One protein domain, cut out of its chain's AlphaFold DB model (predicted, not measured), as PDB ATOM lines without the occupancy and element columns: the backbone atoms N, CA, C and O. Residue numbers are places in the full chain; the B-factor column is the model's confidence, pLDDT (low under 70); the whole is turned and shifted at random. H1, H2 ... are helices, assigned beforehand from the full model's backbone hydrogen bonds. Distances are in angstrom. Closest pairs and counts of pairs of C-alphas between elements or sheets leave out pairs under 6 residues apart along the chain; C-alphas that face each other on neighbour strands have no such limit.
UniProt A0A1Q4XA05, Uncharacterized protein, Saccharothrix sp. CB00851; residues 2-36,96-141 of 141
ATOM      1  N   PRO A   2     163.762 136.143 115.048       58.59
ATOM      2  CA  PRO A   2     162.400 136.670 115.033       58.59
ATOM      3  C   PRO A   2     161.926 136.924 116.471       58.59
ATOM      4  O   PRO A   2     162.328 136.211 117.395       58.59
ATOM      5  N   ASN A   3     161.133 137.977 116.675       81.50
ATOM      6  CA  ASN A   3     160.530 138.243 117.976       81.50
ATOM      7  C   ASN A   3     159.617 137.059 118.334       81.50
ATOM      8  O   ASN A   3     158.929 136.524 117.467       81.50
ATOM      9  N   ARG A   4     159.590 136.644 119.604       79.56
ATOM     10  CA  ARG A   4     158.794 135.494 120.064       79.56
ATOM     11  C   ARG A   4     157.315 135.634 119.684       79.56
ATOM     12  O   ARG A   4     156.690 134.652 119.300       79.56
ATOM     13  N   THR A   5     156.782 136.854 119.723       87.50
ATOM     14  CA  THR A   5     155.416 137.164 119.277       87.50
ATOM     15  C   THR A   5     155.215 136.910 117.783       87.50
ATOM     16  O   THR A   5     154.163 136.415 117.388       87.50
ATOM     17  N   ASP A   6     156.219 137.187 116.950       90.31
ATOM     18  CA  ASP A   6     156.134 136.950 115.507       90.31
ATOM     19  C   ASP A   6     156.118 135.450 115.197       90.31
ATOM     20  O   ASP A   6     155.338 135.021 114.349       90.31
ATOM     21  N   SER A   7     156.904 134.644 115.925       92.88
ATOM     22  CA  SER A   7     156.862 133.179 115.809       92.88
ATOM     23  C   SER A   7     155.496 132.613 116.196       92.88
ATOM     24  O   SER A   7     154.976 131.757 115.487       92.88
ATOM     25  N   VAL A   8     154.877 133.112 117.274       95.44
ATOM     26  CA  VAL A   8     153.534 132.661 117.686       95.44
ATOM     27  C   VAL A   8     152.488 133.055 116.640       95.44
ATOM     28  O   VAL A   8     151.691 132.219 116.231       95.44
ATOM     29  N   ARG A   9     152.518 134.295 116.136       95.94
ATOM     30  CA  ARG A   9     151.609 134.738 115.064       95.94
ATOM     31  C   ARG A   9     151.762 133.905 113.798       95.94
ATOM     32  O   ARG A   9     150.766 133.534 113.187       95.94
ATOM     33  N   ALA A  10     153.000 133.625 113.394       94.94
ATOM     34  CA  ALA A  10     153.278 132.781 112.239       94.94
ATOM     35  C   ALA A  10     152.729 131.362 112.442       94.94
ATOM     36  O   ALA A  10     152.116 130.816 111.529       94.94
ATOM     37  N   HIS A  11     152.887 130.812 113.646       96.56
ATOM     38  CA  HIS A  11     152.378 129.493 113.995       96.56
ATOM     39  C   HIS A  11     150.845 129.421 113.964       96.56
ATOM     40  O   HIS A  11     150.298 128.527 113.330       96.56
ATOM     41  N   VAL A  12     150.142 130.396 114.551       96.75
ATOM     42  CA  VAL A  12     148.667 130.439 114.507       96.75
ATOM     43  C   VAL A  12     148.154 130.553 113.070       96.75
ATOM     44  O   VAL A  12     147.222 129.852 112.690       96.75
ATOM     45  N   ARG A  13     148.795 131.368 112.219       96.88
ATOM     46  CA  ARG A  13     148.445 131.419 110.786       96.88
ATOM     47  C   ARG A  13     148.650 130.073 110.094       96.88
ATOM     48  O   ARG A  13     147.874 129.735 109.204       96.88
ATOM     49  N   ALA A  14     149.692 129.329 110.462       95.62
ATOM     50  CA  ALA A  14     149.947 128.005 109.909       95.62
ATOM     51  C   ALA A  14     148.891 126.985 110.366       95.62
ATOM     52  O   ALA A  14     148.440 126.208 109.534       95.62
ATOM     53  N   LEU A  15     148.449 127.043 111.630       95.50
ATOM     54  CA  LEU A  15     147.353 126.211 112.145       95.50
ATOM     55  C   LEU A  15     146.047 126.471 111.383       95.50
ATOM     56  O   LEU A  15     145.497 125.545 110.802       95.50
ATOM     57  N   LEU A  16     145.631 127.739 111.275       95.50
ATOM     58  CA  LEU A  16     144.451 128.142 110.495       95.50
ATOM     59  C   LEU A  16     144.550 127.689 109.026       95.50
ATOM     60  O   LEU A  16     143.586 127.236 108.424       95.50
ATOM     61  N   SER A  17     145.738 127.789 108.424       94.50
ATOM     62  CA  SER A  17     145.949 127.328 107.041       94.50
ATOM     63  C   SER A  17     145.834 125.809 106.904       94.50
ATOM     64  O   SER A  17     145.332 125.345 105.884       94.50
ATOM     65  N   GLY A  18     146.290 125.059 107.913       92.38
ATOM     66  CA  GLY A  18     146.123 123.609 107.996       92.38
ATOM     67  C   GLY A  18     144.653 123.214 108.114       92.38
ATOM     68  O   GLY A  18     144.184 122.437 107.291       92.38
ATOM     69  N   GLN A  19     143.911 123.837 109.034       90.62
ATOM     70  CA  GLN A  19     142.466 123.625 109.205       90.62
ATOM     71  C   GLN A  19     141.708 123.880 107.896       90.62
ATOM     72  O   GLN A  19     141.010 123.003 107.400       90.62
ATOM     73  N   ALA A  20     141.958 125.020 107.244       91.44
ATOM     74  CA  ALA A  20     141.355 125.335 105.949       91.44
ATOM     75  C   ALA A  20     141.684 124.307 104.852       91.44
ATOM     76  O   ALA A  20     140.895 124.087 103.933       91.44
ATOM     77  N   GLN A  21     142.887 123.729 104.878       91.62
ATOM     78  CA  GLN A  21     143.285 122.697 103.924       91.62
ATOM     79  C   GLN A  21     142.579 121.369 104.210       91.62
ATOM     80  O   GLN A  21     142.171 120.701 103.259       91.62
ATOM     81  N   ASP A  22     142.424 121.009 105.482       89.88
ATOM     82  CA  ASP A  22     141.715 119.806 105.905       89.88
ATOM     83  C   ASP A  22     140.230 119.888 105.543       89.88
ATOM     84  O   ASP A  22     139.737 118.976 104.879       89.88
ATOM     85  N   THR A  23     139.568 121.020 105.812       89.31
ATOM     86  CA  THR A  23     138.182 121.271 105.381       89.31
ATOM     87  C   THR A  23     138.036 121.136 103.867       89.31
ATOM     88  O   THR A  23     137.202 120.374 103.392       89.31
ATOM     89  N   ARG A  24     138.907 121.779 103.074       90.81
ATOM     90  CA  ARG A  24     138.851 121.664 101.601       90.81
ATOM     91  C   ARG A  24     139.081 120.241 101.099       90.81
ATOM     92  O   ARG A  24     138.555 119.880 100.050       90.81
ATOM     93  N   ARG A  25     139.922 119.459 101.779       90.50
ATOM     94  CA  ARG A  25     140.163 118.055 101.422       90.50
ATOM     95  C   ARG A  25     138.919 117.219 101.700       90.50
ATOM     96  O   ARG A  25     138.534 116.451 100.826       90.50
ATOM     97  N   GLN A  26     138.297 117.412 102.861       91.25
ATOM     98  CA  GLN A  26     137.045 116.753 103.217       91.25
ATOM     99  C   GLN A  26     135.925 117.129 102.235       91.25
ATOM    100  O   GLN A  26     135.290 116.240 101.676       91.25
ATOM    101  N   ASP A  27     135.752 118.419 101.928       91.81
ATOM    102  CA  ASP A  27     134.773 118.895 100.940       91.81
ATOM    103  C   ASP A  27     134.998 118.260  99.562       91.81
ATOM    104  O   ASP A  27     134.060 117.771  98.934       91.81
ATOM    105  N   ALA A  28     136.249 118.209  99.094       93.00
ATOM    106  CA  ALA A  28     136.581 117.592  97.812       93.00
ATOM    107  C   ALA A  28     136.312 116.077  97.799       93.00
ATOM    108  O   ALA A  28     135.957 115.522  96.757       93.00
ATOM    109  N   GLU A  29     136.492 115.397  98.930       94.00
ATOM    110  CA  GLU A  29     136.178 113.976  99.073       94.00
ATOM    111  C   GLU A  29     134.666 113.728  99.042       94.00
ATOM    112  O   GLU A  29     134.210 112.858  98.295       94.00
ATOM    113  N   ILE A  30     133.892 114.553  99.752       94.38
ATOM    114  CA  ILE A  30     132.425 114.552  99.714       94.38
ATOM    115  C   ILE A  30     131.934 114.774  98.282       94.38
ATOM    116  O   ILE A  30     131.185 113.952  97.758       94.38
ATOM    117  N   GLU A  31     132.411 115.822  97.605       95.38
ATOM    118  CA  GLU A  31     132.043 116.109  96.214       95.38
ATOM    119  C   GLU A  31     132.400 114.944  95.277       95.38
ATOM    120  O   GLU A  31     131.635 114.605  94.369       95.38
ATOM    121  N   ALA A  32     133.549 114.295  95.487       95.56
ATOM    122  CA  ALA A  32     133.969 113.150  94.688       95.56
ATOM    123  C   ALA A  32     133.108 111.899  94.932       95.56
ATOM    124  O   ALA A  32     132.924 111.105  94.004       95.56
ATOM    125  N   LEU A  33     132.605 111.699  96.152       96.00
ATOM    126  CA  LEU A  33     131.659 110.634  96.483       96.00
ATOM    127  C   LEU A  33     130.287 110.919  95.860       96.00
ATOM    128  O   LEU A  33     129.758 110.069  95.138       96.00
ATOM    129  N   GLU A  34     129.765 112.133  96.030       95.69
ATOM    130  CA  GLU A  34     128.497 112.572  95.433       95.69
ATOM    131  C   GLU A  34     128.527 112.457  93.899       95.69
ATOM    132  O   GLU A  34     127.589 111.947  93.283       95.69
ATOM    133  N   ALA A  35     129.639 112.832  93.256       97.06
ATOM    134  CA  ALA A  35     129.810 112.716  91.805       97.06
ATOM    135  C   ALA A  35     129.789 111.263  91.290       97.06
ATOM    136  O   ALA A  35     129.491 111.030  90.115       97.06
ATOM    137  N   LYS A  36     130.093 110.279  92.145       96.94
ATOM    138  CA  LYS A  36     129.974 108.841  91.840       96.94
ATOM    139  C   LYS A  36     128.571 108.292  92.117       96.94
ATOM    140  O   LYS A  36     128.325 107.116  91.861       96.94
ATOM    141  N   GLY A  96     145.785 116.954 109.002       79.06
ATOM    142  CA  GLY A  96     147.117 117.147 108.458       79.06
ATOM    143  C   GLY A  96     148.176 117.205 109.568       79.06
ATOM    144  O   GLY A  96     147.876 117.488 110.734       79.06
ATOM    145  N   PRO A  97     149.457 116.960 109.241       85.06
ATOM    146  CA  PRO A  97     150.518 117.093 110.226       85.06
ATOM    147  C   PRO A  97     150.512 118.511 110.801       85.06
ATOM    148  O   PRO A  97     150.543 119.497 110.057       85.06
ATOM    149  N   ARG A  98     150.518 118.612 112.133       86.19
ATOM    150  CA  ARG A  98     150.592 119.906 112.815       86.19
ATOM    151  C   ARG A  98     151.818 120.695 112.340       86.19
ATOM    152  O   ARG A  98     152.906 120.121 112.206       86.19
ATOM    153  N   PRO A  99     151.682 122.011 112.110       90.94
ATOM    154  CA  PRO A  99     152.789 122.826 111.645       90.94
ATOM    155  C   PRO A  99     153.904 122.855 112.691       90.94
ATOM    156  O   PRO A  99     153.673 123.111 113.868       90.94
ATOM    157  N   VAL A 100     155.146 122.650 112.259       91.50
ATOM    158  CA  VAL A 100     156.326 122.836 113.113       91.50
ATOM    159  C   VAL A 100     156.869 124.240 112.872       91.50
ATOM    160  O   VAL A 100     157.136 124.623 111.735       91.50
ATOM    161  N   THR A 101     157.009 125.039 113.930       91.62
ATOM    162  CA  THR A 101     157.523 126.415 113.837       91.62
ATOM    163  C   THR A 101     158.690 126.616 114.788       91.62
ATOM    164  O   THR A 101     158.583 126.347 115.985       91.62
ATOM    165  N   ASP A 102     159.802 127.131 114.263       90.38
ATOM    166  CA  ASP A 102     161.013 127.380 115.042       90.38
ATOM    167  C   ASP A 102     160.734 128.267 116.265       90.38
ATOM    168  O   ASP A 102     160.190 129.373 116.171       90.38
ATOM    169  N   GLY A 103     161.144 127.774 117.436       89.06
ATOM    170  CA  GLY A 103     160.963 128.460 118.717       89.06
ATOM    171  C   GLY A 103     159.593 128.257 119.372       89.06
ATOM    172  O   GLY A 103     159.366 128.825 120.442       89.06
ATOM    173  N   ILE A 104     158.710 127.444 118.782       93.69
ATOM    174  CA  ILE A 104     157.418 127.066 119.366       93.69
ATOM    175  C   ILE A 104     157.484 125.611 119.860       93.69
ATOM    176  O   ILE A 104     157.599 124.696 119.046       93.69
ATOM    177  N   PRO A 105     157.444 125.364 121.184       94.00
ATOM    178  CA  PRO A 105     157.370 124.006 121.717       94.00
ATOM    179  C   PRO A 105     155.998 123.374 121.435       94.00
ATOM    180  O   PRO A 105     154.994 124.081 121.358       94.00
ATOM    181  N   SER A 106     155.944 122.040 121.349       91.94
ATOM    182  CA  SER A 106     154.718 121.287 121.031       91.94
ATOM    183  C   SER A 106     153.562 121.578 121.989       91.94
ATOM    184  O   SER A 106     152.443 121.782 121.543       91.94
ATOM    185  N   SER A 107     153.837 121.707 123.287       94.38
ATOM    186  CA  SER A 107     152.811 122.043 124.281       94.38
ATOM    187  C   SER A 107     152.196 123.429 124.073       94.38
ATOM    188  O   SER A 107     151.032 123.639 124.388       94.38
ATOM    189  N   LEU A 108     152.953 124.392 123.532       94.50
ATOM    190  CA  LEU A 108     152.396 125.693 123.160       94.50
ATOM    191  C   LEU A 108     151.601 125.593 121.854       94.50
ATOM    192  O   LEU A 108     150.584 126.259 121.731       94.50
ATOM    193  N   SER A 109     152.052 124.772 120.903       94.38
ATOM    194  CA  SER A 109     151.300 124.490 119.676       94.38
ATOM    195  C   SER A 109     149.916 123.916 119.991       94.38
ATOM    196  O   SER A 109     148.928 124.449 119.503       94.38
ATOM    197  N   GLU A 110     149.845 122.925 120.886       93.50
ATOM    198  CA  GLU A 110     148.594 122.331 121.382       93.50
ATOM    199  C   GLU A 110     147.657 123.376 121.992       93.50
ATOM    200  O   GLU A 110     146.507 123.488 121.589       93.50
ATOM    201  N   VAL A 111     148.161 124.212 122.903       96.69
ATOM    202  CA  VAL A 111     147.337 125.250 123.544       96.69
ATOM    203  C   VAL A 111     146.837 126.297 122.540       96.69
ATOM    204  O   VAL A 111     145.741 126.829 122.705       96.69
ATOM    205  N   LEU A 112     147.629 126.625 121.515       96.00
ATOM    206  CA  LEU A 112     147.215 127.563 120.468       96.00
ATOM    207  C   LEU A 112     146.148 126.957 119.548       96.00
ATOM    208  O   LEU A 112     145.228 127.678 119.175       96.00
ATOM    209  N   ASP A 113     146.272 125.671 119.218       94.69
ATOM    210  CA  ASP A 113     145.290 124.888 118.453       94.69
ATOM    211  C   ASP A 113     143.951 124.797 119.206       94.69
ATOM    212  O   ASP A 113     142.887 125.103 118.662       94.69
ATOM    213  N   ASP A 114     144.007 124.515 120.510       94.25
ATOM    214  CA  ASP A 114     142.831 124.523 121.378       94.25
ATOM    215  C   ASP A 114     142.183 125.912 121.420       94.25
ATOM    216  O   ASP A 114     140.975 126.046 121.231       94.25
ATOM    217  N   TRP A 115     142.977 126.967 121.636       96.00
ATOM    218  CA  TRP A 115     142.474 128.339 121.737       96.00
ATOM    219  C   TRP A 115     141.746 128.802 120.470       96.00
ATOM    220  O   TRP A 115     140.662 129.379 120.588       96.00
ATOM    221  N   ILE A 116     142.278 128.530 119.270       94.94
ATOM    222  CA  ILE A 116     141.584 128.880 118.014       94.94
ATOM    223  C   ILE A 116     140.336 128.021 117.765       94.94
ATOM    224  O   ILE A 116     139.421 128.457 117.068       94.94
ATOM    225  N   SER A 117     140.259 126.830 118.359       90.88
ATOM    226  CA  SER A 117     139.126 125.908 118.209       90.88
ATOM    227  C   SER A 117     137.987 126.183 119.202       90.88
ATOM    228  O   SER A 117     136.862 125.716 119.021       90.88
ATOM    229  N   MET A 118     138.225 126.982 120.245       92.94
ATOM    230  CA  MET A 118     137.193 127.345 121.216       92.94
ATOM    231  C   MET A 118     136.100 128.221 120.585       92.94
ATOM    232  O   MET A 118     136.372 129.256 119.977       92.94
ATOM    233  N   ARG A 119     134.828 127.868 120.827       89.62
ATOM    234  CA  ARG A 119     133.666 128.695 120.430       89.62
ATOM    235  C   ARG A 119     133.636 130.064 121.116       89.62
ATOM    236  O   ARG A 119     132.985 130.977 120.625       89.62
ATOM    237  N   SER A 120     134.292 130.190 122.269       93.38
ATOM    238  CA  SER A 120     134.411 131.454 122.999       93.38
ATOM    239  C   SER A 120     135.425 132.415 122.382       93.38
ATOM    240  O   SER A 120     135.355 133.605 122.673       93.38
ATOM    241  N   THR A 121     136.351 131.917 121.559       94.25
ATOM    242  CA  THR A 121     137.337 132.745 120.862       94.25
ATOM    243  C   THR A 121     136.726 133.238 119.556       94.25
ATOM    244  O   THR A 121     136.419 132.446 118.656       94.25
ATOM    245  N   SER A 122     136.516 134.552 119.461       96.44
ATOM    246  CA  SER A 122     135.889 135.152 118.283       96.44
ATOM    247  C   SER A 122     136.879 135.285 117.126       96.44
ATOM    248  O   SER A 122     138.093 135.392 117.326       96.44
ATOM    249  N   ASP A 123     136.355 135.315 115.901       97.00
ATOM    250  CA  ASP A 123     137.179 135.502 114.704       97.00
ATOM    251  C   ASP A 123     137.914 136.852 114.738       97.00
ATOM    252  O   ASP A 123     139.032 136.957 114.237       97.00
ATOM    253  N   GLU A 124     137.325 137.880 115.359       97.44
ATOM    254  CA  GLU A 124     137.929 139.205 115.534       97.44
ATOM    255  C   GLU A 124     139.151 139.176 116.454       97.44
ATOM    256  O   GLU A 124     140.158 139.804 116.132       97.44
ATOM    257  N   GLU A 125     139.090 138.435 117.565       97.19
ATOM    258  CA  GLU A 125     140.217 138.290 118.496       97.19
ATOM    259  C   GLU A 125     141.405 137.608 117.806       97.19
ATOM    260  O   GLU A 125     142.542 138.090 117.849       97.19
ATOM    261  N   ILE A 126     141.130 136.508 117.101       96.75
ATOM    262  CA  ILE A 126     142.148 135.783 116.339       96.75
ATOM    263  C   ILE A 126     142.703 136.687 115.237       96.75
ATOM    264  O   ILE A 126     143.922 136.779 115.080       96.75
ATOM    265  N   ALA A 127     141.836 137.387 114.501       97.19
ATOM    266  CA  ALA A 127     142.212 138.288 113.417       97.19
ATOM    267  C   ALA A 127     143.108 139.433 113.895       97.19
ATOM    268  O   ALA A 127     144.129 139.704 113.258       97.19
ATOM    269  N   GLU A 128     142.782 140.059 115.030       97.00
ATOM    270  CA  GLU A 128     143.620 141.073 115.670       97.00
ATOM    271  C   GLU A 128     144.993 140.493 116.025       97.00
ATOM    272  O   GLU A 128     146.033 141.084 115.704       97.00
ATOM    273  N   PHE A 129     145.018 139.299 116.624       96.50
ATOM    274  CA  PHE A 129     146.259 138.646 117.016       96.50
ATOM    275  C   PHE A 129     147.149 138.316 115.812       96.50
ATOM    276  O   PHE A 129     148.344 138.638 115.824       96.50
ATOM    277  N   VAL A 130     146.590 137.706 114.761       96.25
ATOM    278  CA  VAL A 130     147.341 137.260 113.576       96.25
ATOM    279  C   VAL A 130     147.453 138.316 112.481       96.25
ATOM    280  O   VAL A 130     148.133 138.072 111.485       96.25
ATOM    281  N   GLY A 131     146.841 139.487 112.624       96.06
ATOM    282  CA  GLY A 131     146.859 140.550 111.615       96.06
ATOM    283  C   GLY A 131     146.187 140.160 110.292       96.06
ATOM    284  O   GLY A 131     146.709 140.491 109.226       96.06
ATOM    285  N   TRP A 132     145.084 139.413 110.352       97.25
ATOM    286  CA  TRP A 132     144.200 139.117 109.213       97.25
ATOM    287  C   TRP A 132     142.873 139.874 109.361       97.25
ATOM    288  O   TRP A 132     142.660 140.564 110.353       97.25
ATOM    289  N   SER A 133     141.984 139.782 108.368       97.44
ATOM    290  CA  SER A 133     140.578 140.151 108.559       97.44
ATOM    291  C   SER A 133     139.833 139.027 109.286       97.44
ATOM    292  O   SER A 133     140.196 137.859 109.146       97.44
ATOM    293  N   ALA A 134     138.768 139.370 110.017       96.88
ATOM    294  CA  ALA A 134     137.882 138.382 110.641       96.88
ATOM    295  C   ALA A 134     137.248 137.446 109.598       96.88
ATOM    296  O   ALA A 134     137.175 136.245 109.816       96.88
ATOM    297  N   GLU A 135     136.881 137.977 108.427       96.00
ATOM    298  CA  GLU A 135     136.410 137.179 107.285       96.00
ATOM    299  C   GLU A 135     137.437 136.120 106.873       96.00
ATOM    300  O   GLU A 135     137.107 134.948 106.774       96.00
ATOM    301  N   LYS A 136     138.714 136.498 106.746       95.69
ATOM    302  CA  LYS A 136     139.757 135.537 106.392       95.69
ATOM    303  C   LYS A 136     139.954 134.477 107.474       95.69
ATOM    304  O   LYS A 136     140.230 133.337 107.131       95.69
ATOM    305  N   VAL A 137     139.871 134.839 108.755       94.75
ATOM    306  CA  VAL A 137     139.936 133.853 109.846       94.75
ATOM    307  C   VAL A 137     138.764 132.881 109.755       94.75
ATOM    308  O   VAL A 137     138.989 131.681 109.850       94.75
ATOM    309  N   ARG A 138     137.553 133.386 109.503       93.06
ATOM    310  CA  ARG A 138     136.356 132.565 109.319       93.06
ATOM    311  C   ARG A 138     136.490 131.595 108.152       93.06
ATOM    312  O   ARG A 138     136.147 130.441 108.307       93.06
ATOM    313  N   ASP A 139     137.055 132.027 107.029       90.44
ATOM    314  CA  ASP A 139     137.307 131.148 105.873       90.44
ATOM    315  C   ASP A 139     138.349 130.045 106.152       90.44
ATOM    316  O   ASP A 139     138.617 129.206 105.288       90.44
ATOM    317  N   HIS A 140     139.022 130.102 107.304       91.31
ATOM    318  CA  HIS A 140     140.050 129.154 107.723       91.31
ATOM    319  C   HIS A 140     139.658 128.335 108.966       91.31
ATOM    320  O   HIS A 140     140.505 127.594 109.466       91.31
ATOM    321  N   ARG A 141     138.418 128.467 109.454       84.00
ATOM    322  CA  ARG A 141     137.822 127.679 110.542       84.00
ATOM    323  C   ARG A 141     136.626 126.902 110.011       84.00
ATOM    324  O   ARG A 141     136.415 125.782 110.512       84.00
TER     325      ARG A 141
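What this domain is: This is residues 2 to 36 and 96 to 141 of the 141 residues of an uncharacterized protein of Saccharothrix sp. CB00851 (UniProt A0A1Q4XA05). One long straight helix, H1, makes the long axis; the rest of the printed part, residues 96 to 141, wraps as an open C round its first half, with H2 on one side, H3 and H4 on another, and the unnamed residues 96 to 105 across from H3 and H4. Residues 26 to 36, of which 26 to 35 belong to H1, stick out free from this body. The 81 printed residues include four named helices, H1, H2, H3 and H4 along the chain, and no named strand: the class is all helix. The whole is only just loose, close to compact, with a radius of gyration of the C-alphas of 14.1 A, and spans 49 by 25 by 21 A.

Where its parts are: Find C-alpha 4 at (158.794, 135.494, 120.064); from there H1, residues 4 to 35, runs 46.4 A to C-alpha 35 at (129.810, 112.716, 91.805). After the cut, look for H2 at residues 106 to 117, 16.5 A long, and H3 at residues 123 to 130, 10.4 A. H4, residues 134 to 138, covers 6.2 A and ends at C-alpha 138, (136.356, 132.565, 109.319).

How they stand to each other: Start at H1, where residues 11 to 15 alone touch H2; the closest C-alphas, of Leu 15 and Asp 113, are 6.8 A apart. These two helices run the same way at a steep tilt of 60 degrees. With residues 9 to 13 alone H1 touches H3, at a steep tilt of 50 degrees, opposite ways; the closest C-alphas, of Arg 9 and Val 130, are 5.2 A apart. H3 touches H4, closest at the C-alphas of Glu 124 and Ala 134, 5.0 A apart. H2 and H4 are apart. In H1, H2, H3 and H4 every O i to N i+4 pair is within hydrogen-bond range.

The domain as a whole: The C-alphas of Asn 3 and Lys 36, the two farthest apart, are 49.8 A from each other. Residues 37 to 95 are not printed, and C-alphas 36 and 96 are 25.3 A apart across the cut. The links H2 to H3 and H3 to H4 are tight. Only residue 2 has a pLDDT under 70.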